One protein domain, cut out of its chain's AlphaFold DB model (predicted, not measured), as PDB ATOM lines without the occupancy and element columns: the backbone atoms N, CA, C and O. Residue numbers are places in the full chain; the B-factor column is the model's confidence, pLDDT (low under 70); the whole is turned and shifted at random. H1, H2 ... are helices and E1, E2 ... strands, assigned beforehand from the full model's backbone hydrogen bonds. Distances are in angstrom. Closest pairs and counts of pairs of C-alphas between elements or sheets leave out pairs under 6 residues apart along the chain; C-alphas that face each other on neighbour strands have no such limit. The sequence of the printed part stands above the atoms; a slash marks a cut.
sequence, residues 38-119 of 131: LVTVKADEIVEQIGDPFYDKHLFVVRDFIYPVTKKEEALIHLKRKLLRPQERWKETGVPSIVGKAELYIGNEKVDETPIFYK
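This is residues 38 to 119 of the 131 residues of the protein "D-alanyl-D-alanine carboxypeptidase DacB" of Anoxybacillus sp. BCO1 (UniProt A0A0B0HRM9). What shape do these atoms make? A long, narrow sheet of three strands, E3, E4 and E5, makes the body of a rod; the strand pair E1 and E2 and the small helix H2 lie toward one end, and residues 88 to 94, with the small helix H3, stick out free at the other. H1 grazes the sheet, and residues 59 to 60 pair antiparallel with residues 117 to 118 of E5. What is it built of? The printed part has 82 residues with three named helices and five named strands, in the order E1 H1 E2 H2 E3 H3 E4 E5, of mixed class; both sheets, E3 - E4 - E5 and E1 - E2, are antiparallel. It is only just loose, close to compact, with a radius of gyration of the C-alphas of 14.2 A and spans of 49 by 21 by 18 A.

Where does the first half run? E1 is residues 38 to 41, from C-alpha 38 at (-8.119, 55.013, 27.790); H1 is residues 43 to 48, 8.9 A long. E2 is residues 65 to 69, 12.1 A long, and H2 is residues 71 to 74. Where does the rest run? E3 is residues 77 to 83, 20.0 A long, and H3 is residues 90 to 93, with C-alpha 90 at (-27.841, 21.178, 23.129). E4 is residues 98 to 106, 24.5 A long; E5 is residues 109 to 118, 26.9 A long, bends by 55 degrees at residue 112 and ends with C-alpha 118 at (-21.313, 31.201, 20.113).

How do E1 and E2 pair? They are antiparallel at 149 degrees, with N 41 and O 65 2.8 A apart, within hydrogen-bond range. Where are the helices? H1 only grazes the sheet of E3, E4 and E5, with its residues 43 to 47; its closest C-alphas to E4 are those of Ile 46 and Ala 102, 7.2 A apart. H2 and H3 are not on that sheet; the closest C-alphas of H2 and E4 are those of Glu 73 and Ile 106, 6.4 A apart. One of 2 O i to N i+4 pairs in H1 is within hydrogen-bond range; H2 and H3 are too short for such a pair. How is the larger sheet joined? E3 and E4 are antiparallel at 162 degrees, with N 103 and O 80 2.8 A apart, within hydrogen-bond range. E4 and E5 form a hairpin, antiparallel at 157 degrees, with N 104 and O 112 2.9 A apart, also within range.

How large is it? The two C-alphas farthest apart, those of Lys 71 and Glu 92, are 49.2 A apart. Is it unbroken and confident? The printed part has no cut; the link from H1 to E2, 16 residues, is long. The mean pLDDT of the printed part is 90.9, and no printed residue is under 70.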
ATOM      1  N   LEU A  38      -7.181  55.994  28.334       86.44
ATOM      2  CA  LEU A  38      -8.119  55.013  27.790       86.44
ATOM      3  C   LEU A  38      -7.538  53.606  27.894       86.44
ATOM      4  O   LEU A  38      -6.614  53.255  27.160       86.44
ATOM      5  N   VAL A  39      -8.148  52.764  28.726       88.81
ATOM      6  CA  VAL A  39      -7.876  51.327  28.696       88.81
ATOM      7  C   VAL A  39      -8.797  50.668  27.683       88.81
ATOM      8  O   VAL A  39     -10.015  50.853  27.706       88.81
ATOM      9  N   THR A  40      -8.194  49.884  26.791       91.25
ATOM     10  CA  THR A  40      -8.907  49.073  25.804       91.25
ATOM     11  C   THR A  40      -8.646  47.598  26.069       91.25
ATOM     12  O   THR A  40      -7.506  47.153  25.966       91.25
ATOM     13  N   VAL A  41      -9.700  46.831  26.340       91.44
ATOM     14  CA  VAL A  41      -9.656  45.364  26.334       91.44
ATOM     15  C   VAL A  41     -10.255  44.886  25.020       91.44
ATOM     16  O   VAL A  41     -11.435  45.127  24.741       91.44
ATOM     17  N   LYS A  42      -9.443  44.210  24.207       92.50
ATOM     18  CA  LYS A  42      -9.863  43.764  22.878       92.50
ATOM     19  C   LYS A  42     -10.904  42.656  22.947       92.50
ATOM     20  O   LYS A  42     -10.827  41.766  23.789       92.50
ATOM     21  N   ALA A  43     -11.854  42.698  22.016       90.31
ATOM     22  CA  ALA A  43     -12.900  41.696  21.860       90.31
ATOM     23  C   ALA A  43     -12.341  40.264  21.850       90.31
ATOM     24  O   ALA A  43     -12.853  39.386  22.548       90.31
ATOM     25  N   ASP A  44     -11.260  40.046  21.104       88.56
ATOM     26  CA  ASP A  44     -10.615  38.738  21.004       88.56
ATOM     27  C   ASP A  44      -9.985  38.316  22.343       88.56
ATOM     28  O   ASP A  44     -10.215  37.200  22.806       88.56
ATOM     29  N   GLU A  45      -9.318  39.233  23.051       89.69
ATOM     30  CA  GLU A  45      -8.697  38.964  24.358       89.69
ATOM     31  C   GLU A  45      -9.725  38.548  25.427       89.69
ATOM     32  O   GLU A  45      -9.459  37.669  26.256       89.69
ATOM     33  N   ILE A  46     -10.935  39.125  25.383       89.44
ATOM     34  CA  ILE A  46     -12.030  38.800  26.315       89.44
ATOM     35  C   ILE A  46     -12.388  37.307  26.259       89.44
ATOM     36  O   ILE A  46     -12.751  36.717  27.285       89.44
ATOM     37  N   VAL A  47     -12.300  36.698  25.072       89.88
ATOM     38  CA  VAL A  47     -12.691  35.300  24.847       89.88
ATOM     39  C   VAL A  47     -11.511  34.338  24.737       89.88
ATOM     40  O   VAL A  47     -11.677  33.177  25.097       89.88
ATOM     41  N   GLU A  48     -10.326  34.786  24.317       85.56
ATOM     42  CA  GLU A  48      -9.123  33.944  24.202       85.56
ATOM     43  C   GLU A  48      -8.693  33.338  25.541       85.56
ATOM     44  O   GLU A  48      -8.231  32.201  25.600       85.56
ATOM     45  N   GLN A  49      -8.909  34.057  26.643       77.31
ATOM     46  CA  GLN A  49      -8.593  33.557  27.980       77.31
ATOM     47  C   GLN A  49      -9.624  32.543  28.526       77.31
ATOM     48  O   GLN A  49      -9.540  32.139  29.690       77.31
ATOM     49  N   ILE A  50     -10.639  32.156  27.746       84.94
ATOM     50  CA  ILE A  50     -11.618  31.136  28.137       84.94
ATOM     51  C   ILE A  50     -11.061  29.757  27.770       84.94
ATOM     52  O   ILE A  50     -11.194  29.291  26.646       84.94
ATOM     53  N   GLY A  51     -10.474  29.076  28.753       80.44
ATOM     54  CA  GLY A  51      -9.888  27.739  28.589       80.44
ATOM     55  C   GLY A  51     -10.885  26.573  28.629       80.44
ATOM     56  O   GLY A  51     -10.510  25.489  29.068       80.44
ATOM     57  N   ASP A  52     -12.151  26.776  28.253       85.38
ATOM     58  CA  ASP A  52     -13.152  25.699  28.234       85.38
ATOM     59  C   ASP A  52     -13.094  24.937  26.894       85.38
ATOM     60  O   ASP A  52     -13.392  25.533  25.852       85.38
ATOM     61  N   PRO A  53     -12.758  23.628  26.884       86.62
ATOM     62  CA  PRO A  53     -12.625  22.852  25.651       86.62
ATOM     63  C   PRO A  53     -13.898  22.789  24.801       86.62
ATOM     64  O   PRO A  53     -13.808  22.624  23.586       86.62
ATOM     65  N   PHE A  54     -15.084  22.905  25.409       87.50
ATOM     66  CA  PHE A  54     -16.348  22.903  24.669       87.50
ATOM     67  C   PHE A  54     -16.505  24.169  23.819       87.50
ATOM     68  O   PHE A  54     -17.104  24.137  22.745       87.50
ATOM     69  N   TYR A  55     -15.975  25.287  24.308       88.12
ATOM     70  CA  TYR A  55     -16.137  26.603  23.705       88.12
ATOM     71  C   TYR A  55     -14.933  27.054  22.864       88.12
ATOM     72  O   TYR A  55     -15.020  28.096  22.208       88.12
ATOM     73  N   ASP A  56     -13.841  26.283  22.848       82.62
ATOM     74  CA  ASP A  56     -12.582  26.643  22.189       82.62
ATOM     75  C   ASP A  56     -12.802  27.138  20.750       82.62
ATOM     76  O   ASP A  56     -13.429  26.458  19.937       82.62
ATOM     77  N   LYS A  57     -12.323  28.352  20.448       81.88
ATOM     78  CA  LYS A  57     -12.432  29.055  19.145       81.88
ATOM     79  C   LYS A  57     -13.849  29.314  18.609       81.88
ATOM     80  O   LYS A  57     -13.999  29.913  17.537       81.88
ATOM     81  N   HIS A  58     -14.889  28.935  19.345       89.50
ATOM     82  CA  HIS A  58     -16.284  29.164  18.965       89.50
ATOM     83  C   HIS A  58     -16.878  30.410  19.619       89.50
ATOM     84  O   HIS A  58     -18.007  30.769  19.305       89.50
ATOM     85  N   LEU A  59     -16.146  31.093  20.495       93.12
ATOM     86  CA  LEU A  59     -16.630  32.301  21.152       93.12
ATOM     87  C   LEU A  59     -16.250  33.567  20.389       93.12
ATOM     88  O   LEU A  59     -15.239  33.616  19.688       93.12
ATOM     89  N   PHE A  60     -17.090  34.586  20.525       93.56
ATOM     90  CA  PHE A  60     -16.769  35.957  20.148       93.56
ATOM     91  C   PHE A  60     -17.609  36.943  20.960       93.56
ATOM     92  O   PHE A  60     -18.692  36.611  21.453       93.56
ATOM     93  N   VAL A  61     -17.122  38.173  21.067       93.12
ATOM     94  CA  VAL A  61     -17.893  39.331  21.526       93.12
ATOM     95  C   VAL A  61     -17.948  40.351  20.395       93.12
ATOM     96  O   VAL A  61     -17.141  40.320  19.472       93.12
ATOM     97  N   VAL A  62     -18.947  41.229  20.429       90.56
ATOM     98  CA  VAL A  62     -19.230  42.151  19.314       90.56
ATOM     99  C   VAL A  62     -18.477  43.477  19.402       90.56
ATOM    100  O   VAL A  62     -18.496  44.236  18.439       90.56
ATOM    101  N   ARG A  63     -17.856  43.779  20.548       92.25
ATOM    102  CA  ARG A  63     -17.126  45.030  20.774       92.25
ATOM    103  C   ARG A  63     -16.000  44.860  21.788       92.25
ATOM    104  O   ARG A  63     -16.073  43.978  22.645       92.25
ATOM    105  N   ASP A  64     -15.030  45.758  21.695       92.38
ATOM    106  CA  ASP A  64     -14.009  45.993  22.714       92.38
ATOM    107  C   ASP A  64     -14.643  46.639  23.958       92.38
ATOM    108  O   ASP A  64     -15.665  47.329  23.858       92.38
ATOM    109  N   PHE A  65     -14.015  46.467  25.121       92.94
ATOM    110  CA  PHE A  65     -14.261  47.368  26.243       92.94
ATOM    111  C   PHE A  65     -13.301  48.545  26.154       92.94
ATOM    112  O   PHE A  65     -12.093  48.340  26.084       92.94
ATOM    113  N   ILE A  66     -13.839  49.762  26.170       91.31
ATOM    114  CA  ILE A  66     -13.061  51.001  26.143       91.31
ATOM    115  C   ILE A  66     -13.555  51.849  27.305       91.31
ATOM    116  O   ILE A  66     -14.734  52.202  27.344       91.31
ATOM    117  N   TYR A  67     -12.677  52.141  28.263       89.44
ATOM    118  CA  TYR A  67     -13.063  52.890  29.454       89.44
ATOM    119  C   TYR A  67     -11.946  53.843  29.902       89.44
ATOM    120  O   TYR A  67     -10.791  53.413  29.991       89.44
ATOM    121  N   PRO A  68     -12.255  55.125  30.173       88.75
ATOM    122  CA  PRO A  68     -11.287  56.061  30.727       88.75
ATOM    123  C   PRO A  68     -11.034  55.732  32.199       88.75
ATOM    124  O   PRO A  68     -11.971  55.634  32.989       88.75
ATOM    125  N   VAL A  69      -9.770  55.592  32.579       87.69
ATOM    126  CA  VAL A  69      -9.370  55.292  33.958       87.69
ATOM    127  C   VAL A  69      -8.245  56.201  34.408       87.69
ATOM    128  O   VAL A  69      -7.422  56.649  33.610       87.69
ATOM    129  N   THR A  70      -8.179  56.460  35.707       88.44
ATOM    130  CA  THR A  70      -6.979  57.044  36.306       88.44
ATOM    131  C   THR A  70      -5.888  55.982  36.470       88.44
ATOM    132  O   THR A  70      -6.169  54.788  36.594       88.44
ATOM    133  N   LYS A  71      -4.627  56.409  36.610       85.94
ATOM    134  CA  LYS A  71      -3.493  55.494  36.877       85.94
ATOM    135  C   LYS A  71      -3.679  54.600  38.109       85.94
ATOM    136  O   LYS A  71      -3.093  53.527  38.198       85.94
ATOM    137  N   LYS A  72      -4.461  55.051  39.095       88.25
ATOM    138  CA  LYS A  72      -4.762  54.262  40.300       88.25
ATOM    139  C   LYS A  72      -5.805  53.180  40.022       88.25
ATOM    140  O   LYS A  72      -5.724  52.105  40.607       88.25
ATOM    141  N   GLU A  73      -6.774  53.477  39.165       89.38
ATOM    142  CA  GLU A  73      -7.864  52.569  38.806       89.38
ATOM    143  C   GLU A  73      -7.421  51.498  37.818       89.38
ATOM    144  O   GLU A  73      -7.913  50.376  37.908       89.38
ATOM    145  N   GLU A  74      -6.462  51.803  36.941       88.81
ATOM    146  CA  GLU A  74      -5.901  50.849  35.979       88.81
ATOM    147  C   GLU A  74      -5.450  49.542  36.655       88.81
ATOM    148  O   GLU A  74      -5.801  48.448  36.215       88.81
ATOM    149  N   ALA A  75      -4.772  49.644  37.802       90.81
ATOM    150  CA  ALA A  75      -4.312  48.489  38.577       90.81
ATOM    151  C   ALA A  75      -5.445  47.661  39.219       90.81
ATOM    152  O   ALA A  75      -5.203  46.555  39.705       90.81
ATOM    153  N   LEU A  76      -6.673  48.188  39.260       94.62
ATOM    154  CA  LEU A  76      -7.848  47.531  39.841       94.62
ATOM    155  C   LEU A  76      -8.749  46.886  38.778       94.62
ATOM    156  O   LEU A  76      -9.746  46.241  39.138       94.62
ATOM    157  N   ILE A  77      -8.417  47.064  37.496       93.44
ATOM    158  CA  ILE A  77      -9.183  46.521  36.378       93.44
ATOM    159  C   ILE A  77      -9.121  44.998  36.397       93.44
ATOM    160  O   ILE A  77      -8.051  44.392  36.470       93.44
ATOM    161  N   HIS A  78     -10.281  44.359  36.280       94.62
ATOM    162  CA  HIS A  78     -10.349  42.922  36.060       94.62
ATOM    163  C   HIS A  78     -11.604  42.494  35.302       94.62
ATOM    164  O   HIS A  78     -12.652  43.138  35.342       94.62
ATOM    165  N   LEU A  79     -11.503  41.344  34.634       94.19
ATOM    166  CA  LEU A  79     -12.569  40.769  33.817       94.19
ATOM    167  C   LEU A  79     -13.175  39.537  34.477       94.19
ATOM    168  O   LEU A  79     -12.489  38.534  34.723       94.19
ATOM    169  N   LYS A  80     -14.494  39.560  34.661       94.38
ATOM    170  CA  LYS A  80     -15.271  38.383  35.060       94.38
ATOM    171  C   LYS A  80     -16.028  37.839  33.860       94.38
ATOM    172  O   LYS A  80     -16.741  38.561  33.175       94.38
ATOM    173  N   ARG A  81     -15.887  36.540  33.614       93.19
ATOM    174  CA  ARG A  81     -16.562  35.824  32.526       93.19
ATOM    175  C   ARG A  81     -17.516  34.814  33.139       93.19
ATOM    176  O   ARG A  81     -17.120  34.021  33.991       93.19
ATOM    177  N   LYS A  82     -18.779  34.855  32.727       93.44
ATOM    178  CA  LYS A  82     -19.824  33.936  33.183       93.44
ATOM    179  C   LYS A  82     -20.373  33.212  31.969       93.44
ATOM    180  O   LYS A  82     -21.022  33.835  31.136       93.44
ATOM    181  N   LEU A  83     -20.110  31.914  31.882       93.44
ATOM    182  CA  LEU A  83     -20.563  31.060  30.789       93.44
ATOM    183  C   LEU A  83     -21.652  30.108  31.270       93.44
ATOM    184  O   LEU A  83     -21.672  29.673  32.424       93.44
ATOM    185  N   LEU A  84     -22.555  29.770  30.360       92.69
ATOM    186  CA  LEU A  84     -23.492  28.680  30.539       92.69
ATOM    187  C   LEU A  84     -22.713  27.365  30.562       92.69
ATOM    188  O   LEU A  84     -21.785  27.155  29.783       92.69
ATOM    189  N   ARG A  85     -23.105  26.451  31.446       90.44
ATOM    190  CA  ARG A  85     -22.555  25.095  31.425       90.44
ATOM    191  C   ARG A  85     -23.140  24.335  30.234       90.44
ATOM    192  O   ARG A  85     -24.362  24.412  30.066       90.44
ATOM    193  N   PRO A  86     -22.326  23.597  29.458       90.06
ATOM    194  CA  PRO A  86     -22.827  22.733  28.399       90.06
ATOM    195  C   PRO A  86     -23.925  21.799  28.911       90.06
ATOM    196  O   PRO A  86     -23.780  21.170  29.959       90.06
ATOM    197  N   GLN A  87     -25.046  21.743  28.192       89.38
ATOM    198  CA  GLN A  87     -26.195  20.911  28.553       89.38
ATOM    199  C   GLN A  87     -26.407  19.829  27.499       89.38
ATOM    200  O   GLN A  87     -26.340  20.114  26.306       89.38
ATOM    201  N   GLU A  88     -26.747  18.612  27.931       89.50
ATOM    202  CA  GLU A  88     -27.004  17.470  27.038       89.50
ATOM    203  C   GLU A  88     -28.030  17.793  25.938       89.50
ATOM    204  O   GLU A  88     -27.804  17.480  24.770       89.50
ATOM    205  N   ARG A  89     -29.096  18.540  26.269       89.75
ATOM    206  CA  ARG A  89     -30.131  18.958  25.304       89.75
ATOM    207  C   ARG A  89     -29.597  19.759  24.108       89.75
ATOM    208  O   ARG A  89     -30.228  19.766  23.056       89.75
ATOM    209  N   TRP A  90     -28.438  20.412  24.231       89.88
ATOM    210  CA  TRP A  90     -27.841  21.178  23.129       89.88
ATOM    211  C   TRP A  90     -27.373  20.295  21.971       89.88
ATOM    212  O   TRP A  90     -27.202  20.802  20.863       89.88
ATOM    213  N   LYS A  91     -27.222  18.982  22.187       84.94
ATOM    214  CA  LYS A  91     -26.986  18.017  21.103       84.94
ATOM    215  C   LYS A  91     -28.164  17.962  20.121       84.94
ATOM    216  O   LYS A  91     -27.950  17.752  18.931       84.94
ATOM    217  N   GLU A  92     -29.383  18.192  20.610       87.62
ATOM    218  CA  GLU A  92     -30.623  18.145  19.825       87.62
ATOM    219  C   GLU A  92     -31.073  19.540  19.382       87.62
ATOM    220  O   GLU A  92     -31.379  19.756  18.210       87.62
ATOM    221  N   THR A  93     -31.082  20.507  20.306       87.19
ATOM    222  CA  THR A  93     -31.586  21.867  20.042       87.19
ATOM    223  C   THR A  93     -30.557  22.783  19.387       87.19
ATOM    224  O   THR A  93     -30.915  23.843  18.880       87.19
ATOM    225  N   GLY A  94     -29.276  22.406  19.431       88.31
ATOM    226  CA  GLY A  94     -28.158  23.299  19.150       88.31
ATOM    227  C   GLY A  94     -27.754  24.134  20.368       88.31
ATOM    228  O   GLY A  94     -28.497  24.263  21.348       88.31
ATOM    229  N   VAL A  95     -26.545  24.695  20.295       91.00
ATOM    230  CA  VAL A  95     -26.004  25.617  21.302       91.00
ATOM    231  C   VAL A  95     -26.720  26.968  21.166       91.00
ATOM    232  O   VAL A  95     -26.887  27.435  20.039       91.00
ATOM    233  N   PRO A  96     -27.141  27.625  22.261       91.44
ATOM    234  CA  PRO A  96     -27.721  28.964  22.199       91.44
ATOM    235  C   PRO A  96     -26.782  29.984  21.538       91.44
ATOM    236  O   PRO A  96     -25.563  29.878  21.650       91.44
ATOM    237  N   SER A  97     -27.330  31.016  20.890       92.12
ATOM    238  CA  SER A  97     -26.508  32.080  20.290       92.12
ATOM    239  C   SER A  97     -25.715  32.873  21.328       92.12
ATOM    240  O   SER A  97     -24.595  33.280  21.044       92.12
ATOM    241  N   ILE A  98     -26.282  33.078  22.521       94.31
ATOM    242  CA  ILE A  98     -25.623  33.724  23.659       94.31
ATOM    243  C   ILE A  98     -25.320  32.642  24.688       94.31
ATOM    244  O   ILE A  98     -26.234  31.996  25.203       94.31
ATOM    245  N   VAL A  99     -24.041  32.460  24.988       94.62
ATOM    246  CA  VAL A  99     -23.549  31.412  25.898       94.62
ATOM    247  C   VAL A  99     -22.944  31.976  27.171       94.62
ATOM    248  O   VAL A  99     -22.446  31.228  28.005       94.62
ATOM    249  N   GLY A 100     -23.015  33.288  27.361       94.69
ATOM    250  CA  GLY A 100     -22.538  33.921  28.572       94.69
ATOM    251  C   GLY A 100     -22.438  35.426  28.453       94.69
ATOM    252  O   GLY A 100     -23.019  36.043  27.559       94.69
ATOM    253  N   LYS A 101     -21.669  36.006  29.365       95.62
ATOM    254  CA  LYS A 101     -21.327  37.421  29.370       95.62
ATOM    255  C   LYS A 101     -19.959  37.666  29.989       95.62
ATOM    256  O   LYS A 101     -19.532  36.927  30.883       95.62
ATOM    257  N   ALA A 102     -19.301  38.708  29.510       95.81
ATOM    258  CA  ALA A 102     -18.117  39.284  30.118       95.81
ATOM    259  C   ALA A 102     -18.508  40.583  30.823       95.81
ATOM    260  O   ALA A 102     -19.310  41.361  30.311       95.81
ATOM    261  N   GLU A 103     -17.957  40.793  32.007       96.19
ATOM    262  CA  GLU A 103     -18.194  41.949  32.861       96.19
ATOM    263  C   GLU A 103     -16.833  42.585  33.167       96.19
ATOM    264  O   GLU A 103     -15.931  41.902  33.673       96.19
ATOM    265  N   LEU A 104     -16.689  43.872  32.848       95.38
ATOM    266  CA  LEU A 104     -15.526  44.678  33.202       95.38
ATOM    267  C   LEU A 104     -15.750  45.290  34.585       95.38
ATOM    268  O   LEU A 104     -16.778  45.927  34.834       95.38
ATOM    269  N   TYR A 105     -14.781  45.094  35.471       95.94
ATOM    270  CA  TYR A 105     -14.790  45.638  36.820       95.94
ATOM    271  C   TYR A 105     -13.596  46.557  37.050       95.94
ATOM    272  O   TYR A 105     -12.493  46.257  36.597       95.94
ATOM    273  N   ILE A 106     -13.820  47.617  37.824       94.69
ATOM    274  CA  ILE A 106     -12.776  48.448  38.428       94.69
ATOM    275  C   ILE A 106     -12.967  48.349  39.937       94.69
ATOM    276  O   ILE A 106     -13.979  48.789  40.486       94.69
ATOM    277  N   GLY A 107     -12.035  47.685  40.623       93.19
ATOM    278  CA  GLY A 107     -12.237  47.340  42.029       93.19
ATOM    279  C   GLY A 107     -13.511  46.502  42.193       93.19
ATOM    280  O   GLY A 107     -13.657  45.463  41.563       93.19
ATOM    281  N   ASN A 108     -14.467  46.938  43.009       94.19
ATOM    282  CA  ASN A 108     -15.699  46.166  43.238       94.19
ATOM    283  C   ASN A 108     -16.876  46.585  42.345       94.19
ATOM    284  O   ASN A 108     -17.943  45.968  42.417       94.19
ATOM    285  N   GLU A 109     -16.693  47.596  41.501       94.19
ATOM    286  CA  GLU A 109     -17.751  48.157  40.670       94.19
ATOM    287  C   GLU A 109     -17.725  47.567  39.260       94.19
ATOM    288  O   GLU A 109     -16.666  47.449  38.646       94.19
ATOM    289  N   LYS A 110     -18.900  47.185  38.747       95.50
ATOM    290  CA  LYS A 110     -19.071  46.742  37.359       95.50
ATOM    291  C   LYS A 110     -19.306  47.973  36.489       95.50
ATOM    292  O   LYS A 110     -20.366  48.583  36.607       95.50
ATOM    293  N   VAL A 111     -18.369  48.271  35.599       94.56
ATOM    294  CA  VAL A 111     -18.391  49.489  34.773       94.56
ATOM    295  C   VAL A 111     -18.900  49.253  33.350       94.56
ATOM    296  O   VAL A 111     -19.462  50.162  32.750       94.56
ATOM    297  N   ASP A 112     -18.769  48.031  32.820       94.44
ATOM    298  CA  ASP A 112     -19.322  47.645  31.514       94.44
ATOM    299  C   ASP A 112     -19.621  46.128  31.461       94.44
ATOM    300  O   ASP A 112     -19.096  45.335  32.251       94.44
ATOM    301  N   GLU A 113     -20.486  45.698  30.540       95.38
ATOM    302  CA  GLU A 113     -20.740  44.282  30.258       95.38
ATOM    303  C   GLU A 113     -21.090  44.010  28.790       95.38
ATOM    304  O   GLU A 113     -21.821  44.761  28.143       95.38
ATOM    305  N   THR A 114     -20.623  42.884  28.251       95.25
ATOM    306  CA  THR A 114     -20.964  42.433  26.895       95.25
ATOM    307  C   THR A 114     -21.428  40.978  26.879       95.25
ATOM    308  O   THR A 114     -20.848  40.144  27.583       95.25
ATOM    309  N   PRO A 115     -22.449  40.621  26.076       96.38
ATOM    310  CA  PRO A 115     -22.779  39.222  25.828       96.38
ATOM    311  C   PRO A 115     -21.630  38.503  25.107       96.38
ATOM    312  O   PRO A 115     -20.966  39.077  24.241       96.38
ATOM    313  N   ILE A 116     -21.429  37.231  25.462       95.31
ATOM    314  CA  ILE A 116     -20.521  36.304  24.778       95.31
ATOM    315  C   ILE A 116     -21.364  35.413  23.868       95.31
ATOM    316  O   ILE A 116     -22.275  34.712  24.329       95.31
ATOM    317  N   PHE A 117     -21.047  35.435  22.580       94.56
ATOM    318  CA  PHE A 117     -21.767  34.702  21.551       94.56
ATOM    319  C   PHE A 117     -21.043  33.420  21.153       94.56
ATOM    320  O   PHE A 117     -19.817  33.341  21.204       94.56
ATOM    321  N   TYR A 118     -21.819  32.435  20.705       93.44
ATOM    322  CA  TYR A 118     -21.313  31.201  20.113       93.44
ATOM    323  C   TYR A 118     -21.434  31.251  18.586       93.44
ATOM    324  O   TYR A 118     -22.519  31.484  18.040       93.44
ATOM    325  N   LYS A 119     -20.326  31.008  17.879       89.12
ATOM    326  CA  LYS A 119     -20.258  30.897  16.418       89.12
ATOM    327  C   LYS A 119     -21.037  29.661  15.983       89.12
ATOM    328  O   LYS A 119     -20.554  28.533  16.054       89.12
TER     329      LYS A 119